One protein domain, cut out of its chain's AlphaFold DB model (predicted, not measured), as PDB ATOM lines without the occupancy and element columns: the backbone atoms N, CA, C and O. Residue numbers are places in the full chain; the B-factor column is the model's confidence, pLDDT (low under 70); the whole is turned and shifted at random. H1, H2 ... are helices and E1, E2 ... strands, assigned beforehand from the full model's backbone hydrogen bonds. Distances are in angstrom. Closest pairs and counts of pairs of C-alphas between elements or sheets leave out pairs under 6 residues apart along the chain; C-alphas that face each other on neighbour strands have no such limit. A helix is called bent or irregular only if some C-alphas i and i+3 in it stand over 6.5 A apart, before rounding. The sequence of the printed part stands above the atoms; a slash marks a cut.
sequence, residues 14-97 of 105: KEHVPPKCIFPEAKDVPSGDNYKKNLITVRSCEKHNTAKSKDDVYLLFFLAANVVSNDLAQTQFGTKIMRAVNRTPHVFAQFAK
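AT A GLANCE: This is residues 14 to 97 of the 105 residues of an uncharacterized protein of Vibrio cholerae (UniProt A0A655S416). Two long helices, H1 and H2, form a helical hairpin, and the short helix H3 folds back against H1 at a steep tilt. Away from H2 and H3, a small hairpin of strands, E1 and E2, sits toward the beginning of H1, and the wide loop of residues 17 to 40 runs from it toward H2 and back. The 84 printed residues have two named strands, then three named helices, in the order E1 E2 H1 H2 H3; the sheet E1 - E2 is antiparallel and the class is mostly helix. The whole is compact, with a radius of gyration of the C-alphas of 13.3 A and spans of 38 by 33 by 19 A.

HOW THE PARTS SIT: E1, residues 14 to 16, and E2, residues 41 to 44, form an antiparallel hairpin at 130 degrees, with N 15 and O 42 within hydrogen-bond range at 2.9 A. H1, residues 50 to 64, is apart from E1, only just, at 8.3 A. H2, residues 71 to 87, touches H1 at a shallow tilt of 27 degrees, opposite ways; the closest C-alphas, of Phe 61 and Ile 81, are 7.1 A apart. H3, residues 89 to 96, touches H1 at a steep tilt of 49 degrees, the same way; the closest C-alphas, of Tyr 58 and Val 91, are 6.4 A apart. H2 and H3 are close but not clearly touching, with the C-alphas of Val 85 and Phe 92 at 5.8 A. Every O i to N i+4 pair is within hydrogen-bond range in H3, against 9 of 11 in H1 and 11 of 13 in H2.

IN THESE COORDINATES: E1 begins at C-alpha 14 (268.437, 112.536, 288.623). H1 is 21.5 A long and irregular, with C-alphas 51 and 54 at 7.7 A. H2 is 23.7 A long, has a kink of 28 degrees near residue 79, and is only just irregular, with C-alphas 78 and 81 at 6.54 A. H3 ends at C-alpha 96 (281.858, 85.794, 288.352).

THE WHOLE: The C-alphas farthest apart, of Cys 45 and Asp 71, are 39.0 A apart. The link E1 to E2 is long, with 24 residues. The printed part has no cut, and no printed residue is under 70 in pLDDT.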
ATOM      1  N   LYS A  14     268.279 112.699 287.169       96.38
ATOM      2  CA  LYS A  14     268.437 112.536 288.623       96.38
ATOM      3  C   LYS A  14     269.018 111.159 288.922       96.38
ATOM      4  O   LYS A  14     268.354 110.153 288.672       96.38
ATOM      5  N   GLU A  15     270.234 111.128 289.443       96.25
ATOM      6  CA  GLU A  15     270.940 109.907 289.835       96.25
ATOM      7  C   GLU A  15     270.697 109.597 291.311       96.25
ATOM      8  O   GLU A  15     270.649 110.511 292.135       96.25
ATOM      9  N   HIS A  16     270.563 108.316 291.656       96.50
ATOM     10  CA  HIS A  16     270.469 107.869 293.046       96.50
ATOM     11  C   HIS A  16     271.856 107.628 293.648       96.50
ATOM     12  O   HIS A  16     272.676 106.924 293.067       96.50
ATOM     13  N   VAL A  17     272.100 108.153 294.852       93.69
ATOM     14  CA  VAL A  17     273.370 107.961 295.567       93.69
ATOM     15  C   VAL A  17     273.076 107.471 296.988       93.69
ATOM     16  O   VAL A  17     272.622 108.274 297.804       93.69
ATOM     17  N   PRO A  18     273.315 106.185 297.325       93.81
ATOM     18  CA  PRO A  18     273.790 105.077 296.473       93.81
ATOM     19  C   PRO A  18     272.791 104.605 295.389       93.81
ATOM     20  O   PRO A  18     271.607 104.946 295.470       93.81
ATOM     21  N   PRO A  19     273.214 103.761 294.419       94.94
ATOM     22  CA  PRO A  19     272.352 103.301 293.331       94.94
ATOM     23  C   PRO A  19     271.080 102.606 293.814       94.94
ATOM     24  O   PRO A  19     271.105 101.724 294.671       94.94
ATOM     25  N   LYS A  20     269.939 102.934 293.203       94.94
ATOM     26  CA  LYS A  20     268.615 102.443 293.630       94.94
ATOM     27  C   LYS A  20     268.502 100.914 293.674       94.94
ATOM     28  O   LYS A  20     267.670 100.381 294.408       94.94
ATOM     29  N   CYS A  21     269.268 100.203 292.846       94.12
ATOM     30  CA  CYS A  21     269.209  98.747 292.740       94.12
ATOM     31  C   CYS A  21     269.694  98.025 294.005       94.12
ATOM     32  O   CYS A  21     269.214  96.917 294.244       94.12
ATOM     33  N   ILE A  22     270.551  98.644 294.830       93.81
ATOM     34  CA  ILE A  22     271.083  98.008 296.047       93.81
ATOM     35  C   ILE A  22     270.016  97.866 297.137       93.81
ATOM     36  O   ILE A  22     270.083  96.967 297.969       93.81
ATOM     37  N   PHE A  23     268.987  98.713 297.100       93.50
ATOM     38  CA  PHE A  23     267.919  98.716 298.090       93.50
ATOM     39  C   PHE A  23     266.817  97.706 297.716       93.50
ATOM     40  O   PHE A  23     266.303  97.736 296.583       93.50
ATOM     41  N   PRO A  24     266.441  96.791 298.628       91.25
ATOM     42  CA  PRO A  24     265.358  95.843 298.402       91.25
ATOM     43  C   PRO A  24     263.970  96.504 298.451       91.25
ATOM     44  O   PRO A  24     263.726  97.465 299.182       91.25
ATOM     45  N   GLU A  25     263.056  95.994 297.630       92.38
ATOM     46  CA  GLU A  25     261.624  96.333 297.652       92.38
ATOM     47  C   GLU A  25     260.830  95.262 298.413       92.38
ATOM     48  O   GLU A  25     261.363  94.195 298.691       92.38
ATOM     49  N   ALA A  26     259.533  95.484 298.651       92.88
ATOM     50  CA  ALA A  26     258.654  94.527 299.341       92.88
ATOM     51  C   ALA A  26     258.759  93.083 298.810       92.88
ATOM     52  O   ALA A  26     258.865  92.133 299.572       92.88
ATOM     53  N   LYS A  27     258.817  92.907 297.484       89.75
ATOM     54  CA  LYS A  27     258.965  91.586 296.842       89.75
ATOM     55  C   LYS A  27     260.335  90.920 297.043       89.75
ATOM     56  O   LYS A  27     260.529  89.777 296.629       89.75
ATOM     57  N   ASP A  28     261.325  91.660 297.532       87.75
ATOM     58  CA  ASP A  28     262.695  91.196 297.761       87.75
ATOM     59  C   ASP A  28     262.904  90.735 299.221       87.75
ATOM     60  O   ASP A  28     263.978  90.225 299.530       87.75
ATOM     61  N   VAL A  29     261.923  90.930 300.118       87.44
ATOM     62  CA  VAL A  29     262.071  90.712 301.569       87.44
ATOM     63  C   VAL A  29     260.909  89.876 302.121       87.44
ATOM     64  O   VAL A  29     259.760  90.216 301.851       87.44
ATOM     65  N   PRO A  30     261.159  88.830 302.935       85.44
ATOM     66  CA  PRO A  30     260.097  87.988 303.500       85.44
ATOM     67  C   PRO A  30     259.042  88.737 304.318       85.44
ATOM     68  O   PRO A  30     257.872  88.376 304.273       85.44
ATOM     69  N   SER A  31     259.436  89.791 305.039       89.75
ATOM     70  CA  SER A  31     258.511  90.618 305.824       89.75
ATOM     71  C   SER A  31     257.583  91.483 304.964       89.75
ATOM     72  O   SER A  31     256.622  92.042 305.484       89.75
ATOM     73  N   GLY A  32     257.858  91.625 303.662       90.94
ATOM     74  CA  GLY A  32     257.137  92.537 302.774       90.94
ATOM     75  C   GLY A  32     257.553  94.006 302.910       90.94
ATOM     76  O   GLY A  32     256.944  94.878 302.289       90.94
ATOM     77  N   ASP A  33     258.600  94.305 303.681       93.12
ATOM     78  CA  ASP A  33     259.071  95.673 303.881       93.12
ATOM     79  C   ASP A  33     259.715  96.275 302.625       93.12
ATOM     80  O   ASP A  33     260.497  95.645 301.910       93.12
ATOM     81  N   ASN A  34     259.442  97.559 302.385       94.12
ATOM     82  CA  ASN A  34     260.116  98.338 301.351       94.12
ATOM     83  C   ASN A  34     261.252  99.174 301.957       94.12
ATOM     84  O   ASN A  34     261.006 100.027 302.815       94.12
ATOM     85  N   TYR A  35     262.478  98.980 301.466       93.38
ATOM     86  CA  TYR A  35     263.671  99.697 301.929       93.38
ATOM     87  C   TYR A  35     264.122 100.811 300.976       93.38
ATOM     88  O   TYR A  35     265.102 101.499 301.249       93.38
ATOM     89  N   LYS A  36     263.387 101.070 299.889       94.50
ATOM     90  CA  LYS A  36     263.590 102.247 299.026       94.50
ATOM     91  C   LYS A  36     262.955 103.500 299.632       94.50
ATOM     92  O   LYS A  36     262.085 104.119 299.024       94.50
ATOM     93  N   LYS A  37     263.366 103.854 300.849       93.56
ATOM     94  CA  LYS A  37     262.825 104.973 301.633       93.56
ATOM     95  C   LYS A  37     263.826 106.123 301.668       93.56
ATOM     96  O   LYS A  37     265.007 105.886 301.888       93.56
ATOM     97  N   ASN A  38     263.344 107.351 301.462       94.62
ATOM     98  CA  ASN A  38     264.126 108.590 301.594       94.62
ATOM     99  C   ASN A  38     265.484 108.558 300.863       94.62
ATOM    100  O   ASN A  38     266.490 109.037 301.379       94.62
ATOM    101  N   LEU A  39     265.518 107.959 299.667       95.94
ATOM    102  CA  LEU A  39     266.752 107.829 298.896       95.94
ATOM    103  C   LEU A  39     267.211 109.197 298.389       95.94
ATOM    104  O   LEU A  39     266.428 109.946 297.804       95.94
ATOM    105  N   ILE A  40     268.498 109.482 298.564       96.31
ATOM    106  CA  ILE A  40     269.113 110.727 298.112       96.31
ATOM    107  C   ILE A  40     269.279 110.679 296.588       96.31
ATOM    108  O   ILE A  40     269.564 109.627 296.004       96.31
ATOM    109  N   THR A  41     269.083 111.831 295.945       96.88
ATOM    110  CA  THR A  41     269.358 112.005 294.517       96.88
ATOM    111  C   THR A  41     270.203 113.241 294.267       96.88
ATOM    112  O   THR A  41     270.101 114.219 295.003       96.88
ATOM    113  N   VAL A  42     271.003 113.195 293.207       96.88
ATOM    114  CA  VAL A  42     271.807 114.318 292.712       96.88
ATOM    115  C   VAL A  42     271.523 114.542 291.231       96.88
ATOM    116  O   VAL A  42     271.023 113.651 290.542       96.88
ATOM    117  N   ARG A  43     271.841 115.729 290.712       97.94
ATOM    118  CA  ARG A  43     271.751 115.981 289.271       97.94
ATOM    119  C   ARG A  43     272.879 115.310 288.514       97.94
ATOM    120  O   ARG A  43     274.032 115.346 288.935       97.94
ATOM    121  N   SER A  44     272.558 114.753 287.359       97.31
ATOM    122  CA  SER A  44     273.501 114.008 286.525       97.31
ATOM    123  C   SER A  44     273.210 114.223 285.045       97.31
ATOM    124  O   SER A  44     272.063 114.440 284.664       97.31
ATOM    125  N   CYS A  45     274.229 114.127 284.198       97.38
ATOM    126  CA  CYS A  45     274.019 113.889 282.772       97.38
ATOM    127  C   CYS A  45     273.766 112.388 282.532       97.38
ATOM    128  O   CYS A  45     274.069 111.558 283.392       97.38
ATOM    129  N   GLU A  46     273.266 112.015 281.355       97.00
ATOM    130  CA  GLU A  46     272.963 110.612 281.018       97.00
ATOM    131  C   GLU A  46     274.173 109.670 281.149       97.00
ATOM    132  O   GLU A  46     274.033 108.526 281.587       97.00
ATOM    133  N   LYS A  47     275.379 110.169 280.834       97.12
ATOM    134  CA  LYS A  47     276.637 109.414 280.952       97.12
ATOM    135  C   LYS A  47     276.913 108.951 282.388       97.12
ATOM    136  O   LYS A  47     277.434 107.859 282.578       97.12
ATOM    137  N   HIS A  48     276.584 109.770 283.386       96.06
ATOM    138  CA  HIS A  48     276.844 109.468 284.800       96.06
ATOM    139  C   HIS A  48     275.607 108.937 285.544       96.06
ATOM    140  O   HIS A  48     275.625 108.845 286.768       96.06
ATOM    141  N   ASN A  49     274.549 108.580 284.811       95.81
ATOM    142  CA  ASN A  49     273.338 107.953 285.337       95.81
ATOM    143  C   ASN A  49     272.985 106.721 284.496       95.81
ATOM    144  O   ASN A  49     273.533 105.642 284.705       95.81
ATOM    145  N   THR A  50     272.154 106.869 283.465       92.25
ATOM    146  CA  THR A  50     271.610 105.737 282.706       92.25
ATOM    147  C   THR A  50     272.695 104.861 282.065       92.25
ATOM    148  O   THR A  50     272.576 103.631 282.055       92.25
ATOM    149  N   ALA A  51     273.778 105.470 281.566       94.56
ATOM    150  CA  ALA A  51     274.857 104.744 280.890       94.56
ATOM    151  C   ALA A  51     275.664 103.821 281.823       94.56
ATOM    152  O   ALA A  51     276.235 102.841 281.347       94.56
ATOM    153  N   LYS A  52     275.665 104.080 283.139       93.25
ATOM    154  CA  LYS A  52     276.370 103.264 284.144       93.25
ATOM    155  C   LYS A  52     275.477 102.228 284.840       93.25
ATOM    156  O   LYS A  52     275.901 101.575 285.787       93.25
ATOM    157  N   SER A  53     274.248 102.022 284.361       92.88
ATOM    158  CA  SER A  53     273.295 101.071 284.960       92.88
ATOM    159  C   SER A  53     273.845  99.642 285.109       92.88
ATOM    160  O   SER A  53     273.476  98.928 286.042       92.88
ATOM    161  N   LYS A  54     274.757  99.216 284.223       95.69
ATOM    162  CA  LYS A  54     275.463  97.928 284.340       95.69
ATOM    163  C   LYS A  54     276.445  97.905 285.511       95.69
ATOM    164  O   LYS A  54     276.518  96.890 286.200       95.69
ATOM    165  N   ASP A  55     277.143  99.010 285.761       96.12
ATOM    166  CA  ASP A  55     278.077  99.146 286.882       96.12
ATOM    167  C   ASP A  55     277.324  99.151 288.218       96.12
ATOM    168  O   ASP A  55     277.762  98.524 289.180       96.12
ATOM    169  N   ASP A  56     276.135  99.758 288.268       96.38
ATOM    170  CA  ASP A  56     275.273  99.717 289.455       96.38
ATOM    171  C   ASP A  56     274.817  98.284 289.782       96.38
ATOM    172  O   ASP A  56     274.771  97.876 290.944       96.38
ATOM    173  N   VAL A  57     274.484  97.489 288.760       96.75
ATOM    174  CA  VAL A  57     274.138  96.069 288.938       96.75
ATOM    175  C   VAL A  57     275.368  95.240 289.313       96.75
ATOM    176  O   VAL A  57     275.270  94.360 290.167       96.75
ATOM    177  N   TYR A  58     276.534  95.536 288.736       96.69
ATOM    178  CA  TYR A  58     277.792  94.915 289.144       96.69
ATOM    179  C   TYR A  58     278.078  95.177 290.630       96.69
ATOM    180  O   TYR A  58     278.392  94.246 291.372       96.69
ATOM    181  N   LEU A  59     277.891  96.419 291.092       96.12
ATOM    182  CA  LEU A  59     278.032  96.793 292.500       96.12
ATOM    183  C   LEU A  59     277.029  96.052 293.395       96.12
ATOM    184  O   LEU A  59     277.408  95.582 294.466       96.12
ATOM    185  N   LEU A  60     275.772  95.892 292.964       96.00
ATOM    186  CA  LEU A  60     274.795  95.064 293.681       96.00
ATOM    187  C   LEU A  60     275.321  93.634 293.882       96.00
ATOM    188  O   LEU A  60     275.239  93.113 294.993       96.00
ATOM    189  N   PHE A  61     275.857  92.999 292.835       95.75
ATOM    190  CA  PHE A  61     276.419  91.652 292.960       95.75
ATOM    191  C   PHE A  61     277.616  91.622 293.904       95.75
ATOM    192  O   PHE A  61     277.674  90.760 294.774       95.75
ATOM    193  N   PHE A  62     278.514  92.597 293.800       93.25
ATOM    194  CA  PHE A  62     279.661  92.706 294.695       93.25
ATOM    195  C   PHE A  62     279.254  92.790 296.176       93.25
ATOM    196  O   PHE A  62     279.841  92.117 297.018       93.25
ATOM    197  N   LEU A  63     278.218  93.569 296.493       92.38
ATOM    198  CA  LEU A  63     277.754  93.744 297.870       92.38
ATOM    199  C   LEU A  63     276.950  92.544 298.390       92.38
ATOM    200  O   LEU A  63     277.088  92.164 299.552       92.38
ATOM    201  N   ALA A  64     276.092  91.956 297.556       91.38
ATOM    202  CA  ALA A  64     275.017  91.084 298.031       91.38
ATOM    203  C   ALA A  64     275.046  89.645 297.485       91.38
ATOM    204  O   ALA A  64     274.265  88.816 297.946       91.38
ATOM    205  N   ALA A  65     275.955  89.286 296.570       89.75
ATOM    206  CA  ALA A  65     276.111  87.904 296.092       89.75
ATOM    207  C   ALA A  65     276.911  87.011 297.071       89.75
ATOM    208  O   ALA A  65     277.712  86.178 296.651       89.75
ATOM    209  N   ASN A  66     276.689  87.169 298.381       83.94
ATOM    210  CA  ASN A  66     277.409  86.480 299.457       83.94
ATOM    211  C   ASN A  66     276.527  85.409 300.117       83.94
ATOM    212  O   ASN A  66     276.117  85.536 301.268       83.94
ATOM    213  N   VAL A  67     276.204  84.348 299.369       83.62
ATOM    214  CA  VAL A  67     275.198  83.343 299.770       83.62
ATOM    215  C   VAL A  67     275.504  82.646 301.104       83.62
ATOM    216  O   VAL A  67     274.585  82.295 301.832       83.62
ATOM    217  N   VAL A  68     276.780  82.478 301.457       83.56
ATOM    218  CA  VAL A  68     277.203  81.717 302.647       83.56
ATOM    219  C   VAL A  68     277.192  82.525 303.949       83.56
ATOM    220  O   VAL A  68     277.504  81.971 304.997       83.56
ATOM    221  N   SER A  69     276.850  83.817 303.914       86.50
ATOM    222  CA  SER A  69     276.994  84.689 305.089       86.50
ATOM    223  C   SER A  69     275.981  84.408 306.206       86.50
ATOM    224  O   SER A  69     276.367  84.374 307.370       86.50
ATOM    225  N   ASN A  70     274.687  84.276 305.883       88.88
ATOM    226  CA  ASN A  70     273.589  83.979 306.821       88.88
ATOM    227  C   ASN A  70     272.270  83.704 306.060       88.88
ATOM    228  O   ASN A  70     272.211  83.857 304.838       88.88
ATOM    229  N   ASP A  71     271.200  83.350 306.779       89.81
ATOM    230  CA  ASP A  71     269.880  83.032 306.203       89.81
ATOM    231  C   ASP A  71     269.266  84.188 305.398       89.81
ATOM    232  O   ASP A  71     268.633  83.977 304.356       89.81
ATOM    233  N   LEU A  72     269.482  85.432 305.841       87.31
ATOM    234  CA  LEU A  72     269.036  86.612 305.103       87.31
ATOM    235  C   LEU A  72     269.782  86.727 303.769       87.31
ATOM    236  O   LEU A  72     269.156  87.001 302.747       87.31
ATOM    237  N   ALA A  73     271.092  86.474 303.753       89.88
ATOM    238  CA  ALA A  73     271.893  86.485 302.536       89.88
ATOM    239  C   ALA A  73     271.470  85.370 301.566       89.88
ATOM    240  O   ALA A  73     271.323  85.634 300.373       89.88
ATOM    241  N   GLN A  74     271.180  84.161 302.060       90.62
ATOM    242  CA  GLN A  74     270.624  83.072 301.243       90.62
ATOM    243  C   GLN A  74     269.275  83.464 300.626       90.62
ATOM    244  O   GLN A  74     269.056  83.302 299.422       90.62
ATOM    245  N   THR A  75     268.393  84.060 301.430       89.31
ATOM    246  CA  THR A  75     267.078  84.532 300.980       89.31
ATOM    247  C   THR A  75     267.200  85.632 299.927       89.31
ATOM    248  O   THR A  75     266.541  85.587 298.886       89.31
ATOM    249  N   GLN A  76     268.065  86.622 300.159       90.31
ATOM    250  CA  GLN A  76     268.329  87.693 299.198       90.31
ATOM    251  C   GLN A  76     268.945  87.153 297.908       90.31
ATOM    252  O   GLN A  76     268.571  87.609 296.820       90.31
ATOM    253  N   PHE A  77     269.832  86.156 298.016       92.38
ATOM    254  CA  PHE A  77     270.428  85.492 296.868       92.38
ATOM    255  C   PHE A  77     269.340  84.851 296.000       92.38
ATOM    256  O   PHE A  77     269.180  85.235 294.842       92.38
ATOM    257  N   GLY A  78     268.517  83.975 296.584       90.50
ATOM    258  CA  GLY A  78     267.424  83.279 295.891       90.50
ATOM    259  C   GLY A  78     266.322  84.193 295.342       90.50
ATOM    260  O   GLY A  78     265.561  83.788 294.464       90.50
ATOM    261  N   THR A  79     266.241  85.441 295.808       90.62
ATOM    262  CA  THR A  79     265.217  86.402 295.390       90.62
ATOM    263  C   THR A  79     265.794  87.518 294.514       90.62
ATOM    264  O   THR A  79     265.740  87.443 293.282       90.62
ATOM    265  N   LYS A  80     266.232  88.624 295.118       92.88
ATOM    266  CA  LYS A  80     266.612  89.866 294.433       92.88
ATOM    267  C   LYS A  80     267.809  89.659 293.518       92.88
ATOM    268  O   LYS A  80     267.799  90.156 292.391       92.88
ATOM    269  N   ILE A  81     268.808  88.915 293.991       94.81
ATOM    270  CA  ILE A  81     270.030  88.655 293.229       94.81
ATOM    271  C   ILE A  81     269.711  87.773 292.031       94.81
ATOM    272  O   ILE A  81     269.968  88.207 290.913       94.81
ATOM    273  N   MET A  82     269.036  86.632 292.208       94.06
ATOM    274  CA  MET A  82     268.626  85.798 291.070       94.06
ATOM    275  C   MET A  82     267.757  86.550 290.051       94.06
ATOM    276  O   MET A  82     267.929  86.372 288.846       94.06
ATOM    277  N   ARG A  83     266.881  87.471 290.482       93.50
ATOM    278  CA  ARG A  83     266.152  88.349 289.545       93.50
ATOM    279  C   ARG A  83     267.076  89.263 288.742       93.50
ATOM    280  O   ARG A  83     266.844  89.449 287.548       93.50
ATOM    281  N   ALA A  84     268.079  89.860 289.379       95.31
ATOM    282  CA  ALA A  84     269.064  90.690 288.693       95.31
ATOM    283  C   ALA A  84     269.927  89.856 287.726       95.31
ATOM    284  O   ALA A  84     270.132  90.283 286.588       95.31
ATOM    285  N   VAL A  85     270.329  88.642 288.125       96.50
ATOM    286  CA  VAL A  85     271.024  87.672 287.260       96.50
ATOM    287  C   VAL A  85     270.185  87.355 286.023       96.50
ATOM    288  O   VAL A  85     270.668  87.522 284.909       96.50
ATOM    289  N   ASN A  86     268.907  87.011 286.193       96.25
ATOM    290  CA  ASN A  86     268.020  86.662 285.078       96.25
ATOM    291  C   ASN A  86     267.792  87.827 284.099       96.25
ATOM    292  O   ASN A  86     267.640  87.607 282.901       96.25
ATOM    293  N   ARG A  87     267.780  89.074 284.585       95.25
ATOM    294  CA  ARG A  87     267.625  90.272 283.736       95.25
ATOM    295  C   ARG A  87     268.908  90.660 283.007       95.25
ATOM    296  O   ARG A  87     268.843  91.240 281.928       95.25
ATOM    297  N   THR A  88     270.065  90.399 283.613       95.88
ATOM    298  CA  THR A  88     271.374  90.856 283.124       95.88
ATOM    299  C   THR A  88     272.438  89.756 283.226       95.88
ATOM    300  O   THR A  88     273.478  89.947 283.861       95.88
ATOM    301  N   PRO A  89     272.231  88.597 282.571       97.12
ATOM    302  CA  PRO A  89     273.100  87.430 282.752       97.12
ATOM    303  C   PRO A  89     274.556  87.710 282.361       97.12
ATOM    304  O   PRO A  89     275.480  87.202 282.989       97.12
ATOM    305  N   HIS A  90     274.780  88.591 281.381       97.12
ATOM    306  CA  HIS A  90     276.116  89.012 280.958       97.12
ATOM    307  C   HIS A  90     276.884  89.793 282.040       97.12
ATOM    308  O   HIS A  90     278.098  89.640 282.142       97.12
ATOM    309  N   VAL A  91     276.199  90.592 282.872       97.44
ATOM    310  CA  VAL A  91     276.834  91.329 283.981       97.44
ATOM    311  C   VAL A  91     277.239  90.356 285.083       97.44
ATOM    312  O   VAL A  91     278.352  90.444 285.594       97.44
ATOM    313  N   PHE A  92     276.383  89.380 285.407       96.62
ATOM    314  CA  PHE A  92     276.725  88.346 286.385       96.62
ATOM    315  C   PHE A  92     277.877  87.457 285.901       96.62
ATOM    316  O   PHE A  92     278.800  87.177 286.661       96.62
ATOM    317  N   ALA A  93     277.878  87.070 284.621       96.56
ATOM    318  CA  ALA A  93     278.985  86.330 284.024       96.56
ATOM    319  C   ALA A  93     280.305  87.114 284.114       96.56
ATOM    320  O   ALA A  93     281.342  86.542 284.442       96.56
ATOM    321  N   GLN A  94     280.274  88.430 283.878       96.44
ATOM    322  CA  GLN A  94     281.441  89.297 284.048       96.44
ATOM    323  C   GLN A  94     281.881  89.402 285.515       96.44
ATOM    324  O   GLN A  94     283.078  89.331 285.785       96.44
ATOM    325  N   PHE A  95     280.933  89.545 286.445       95.25
ATOM    326  CA  PHE A  95     281.179  89.544 287.888       95.25
ATOM    327  C   PHE A  95     281.866  88.253 288.343       95.25
ATOM    328  O   PHE A  95     282.913  88.308 288.977       95.25
ATOM    329  N   ALA A  96     281.341  87.095 287.942       93.75
ATOM    330  CA  ALA A  96     281.858  85.794 288.352       93.75
ATOM    331  C   ALA A  96     283.141  85.365 287.616       93.75
ATOM    332  O   ALA A  96     283.824  84.451 288.073       93.75
ATOM    333  N   LYS A  97     283.498  86.018 286.498       95.25
ATOM    334  CA  LYS A  97     284.564  85.588 285.569       95.25
ATOM    335  C   LYS A  97     285.907  85.281 286.238       95.25
ATOM    336  O   LYS A  97     286.645  84.434 285.744       95.25
TER     337      LYS A  97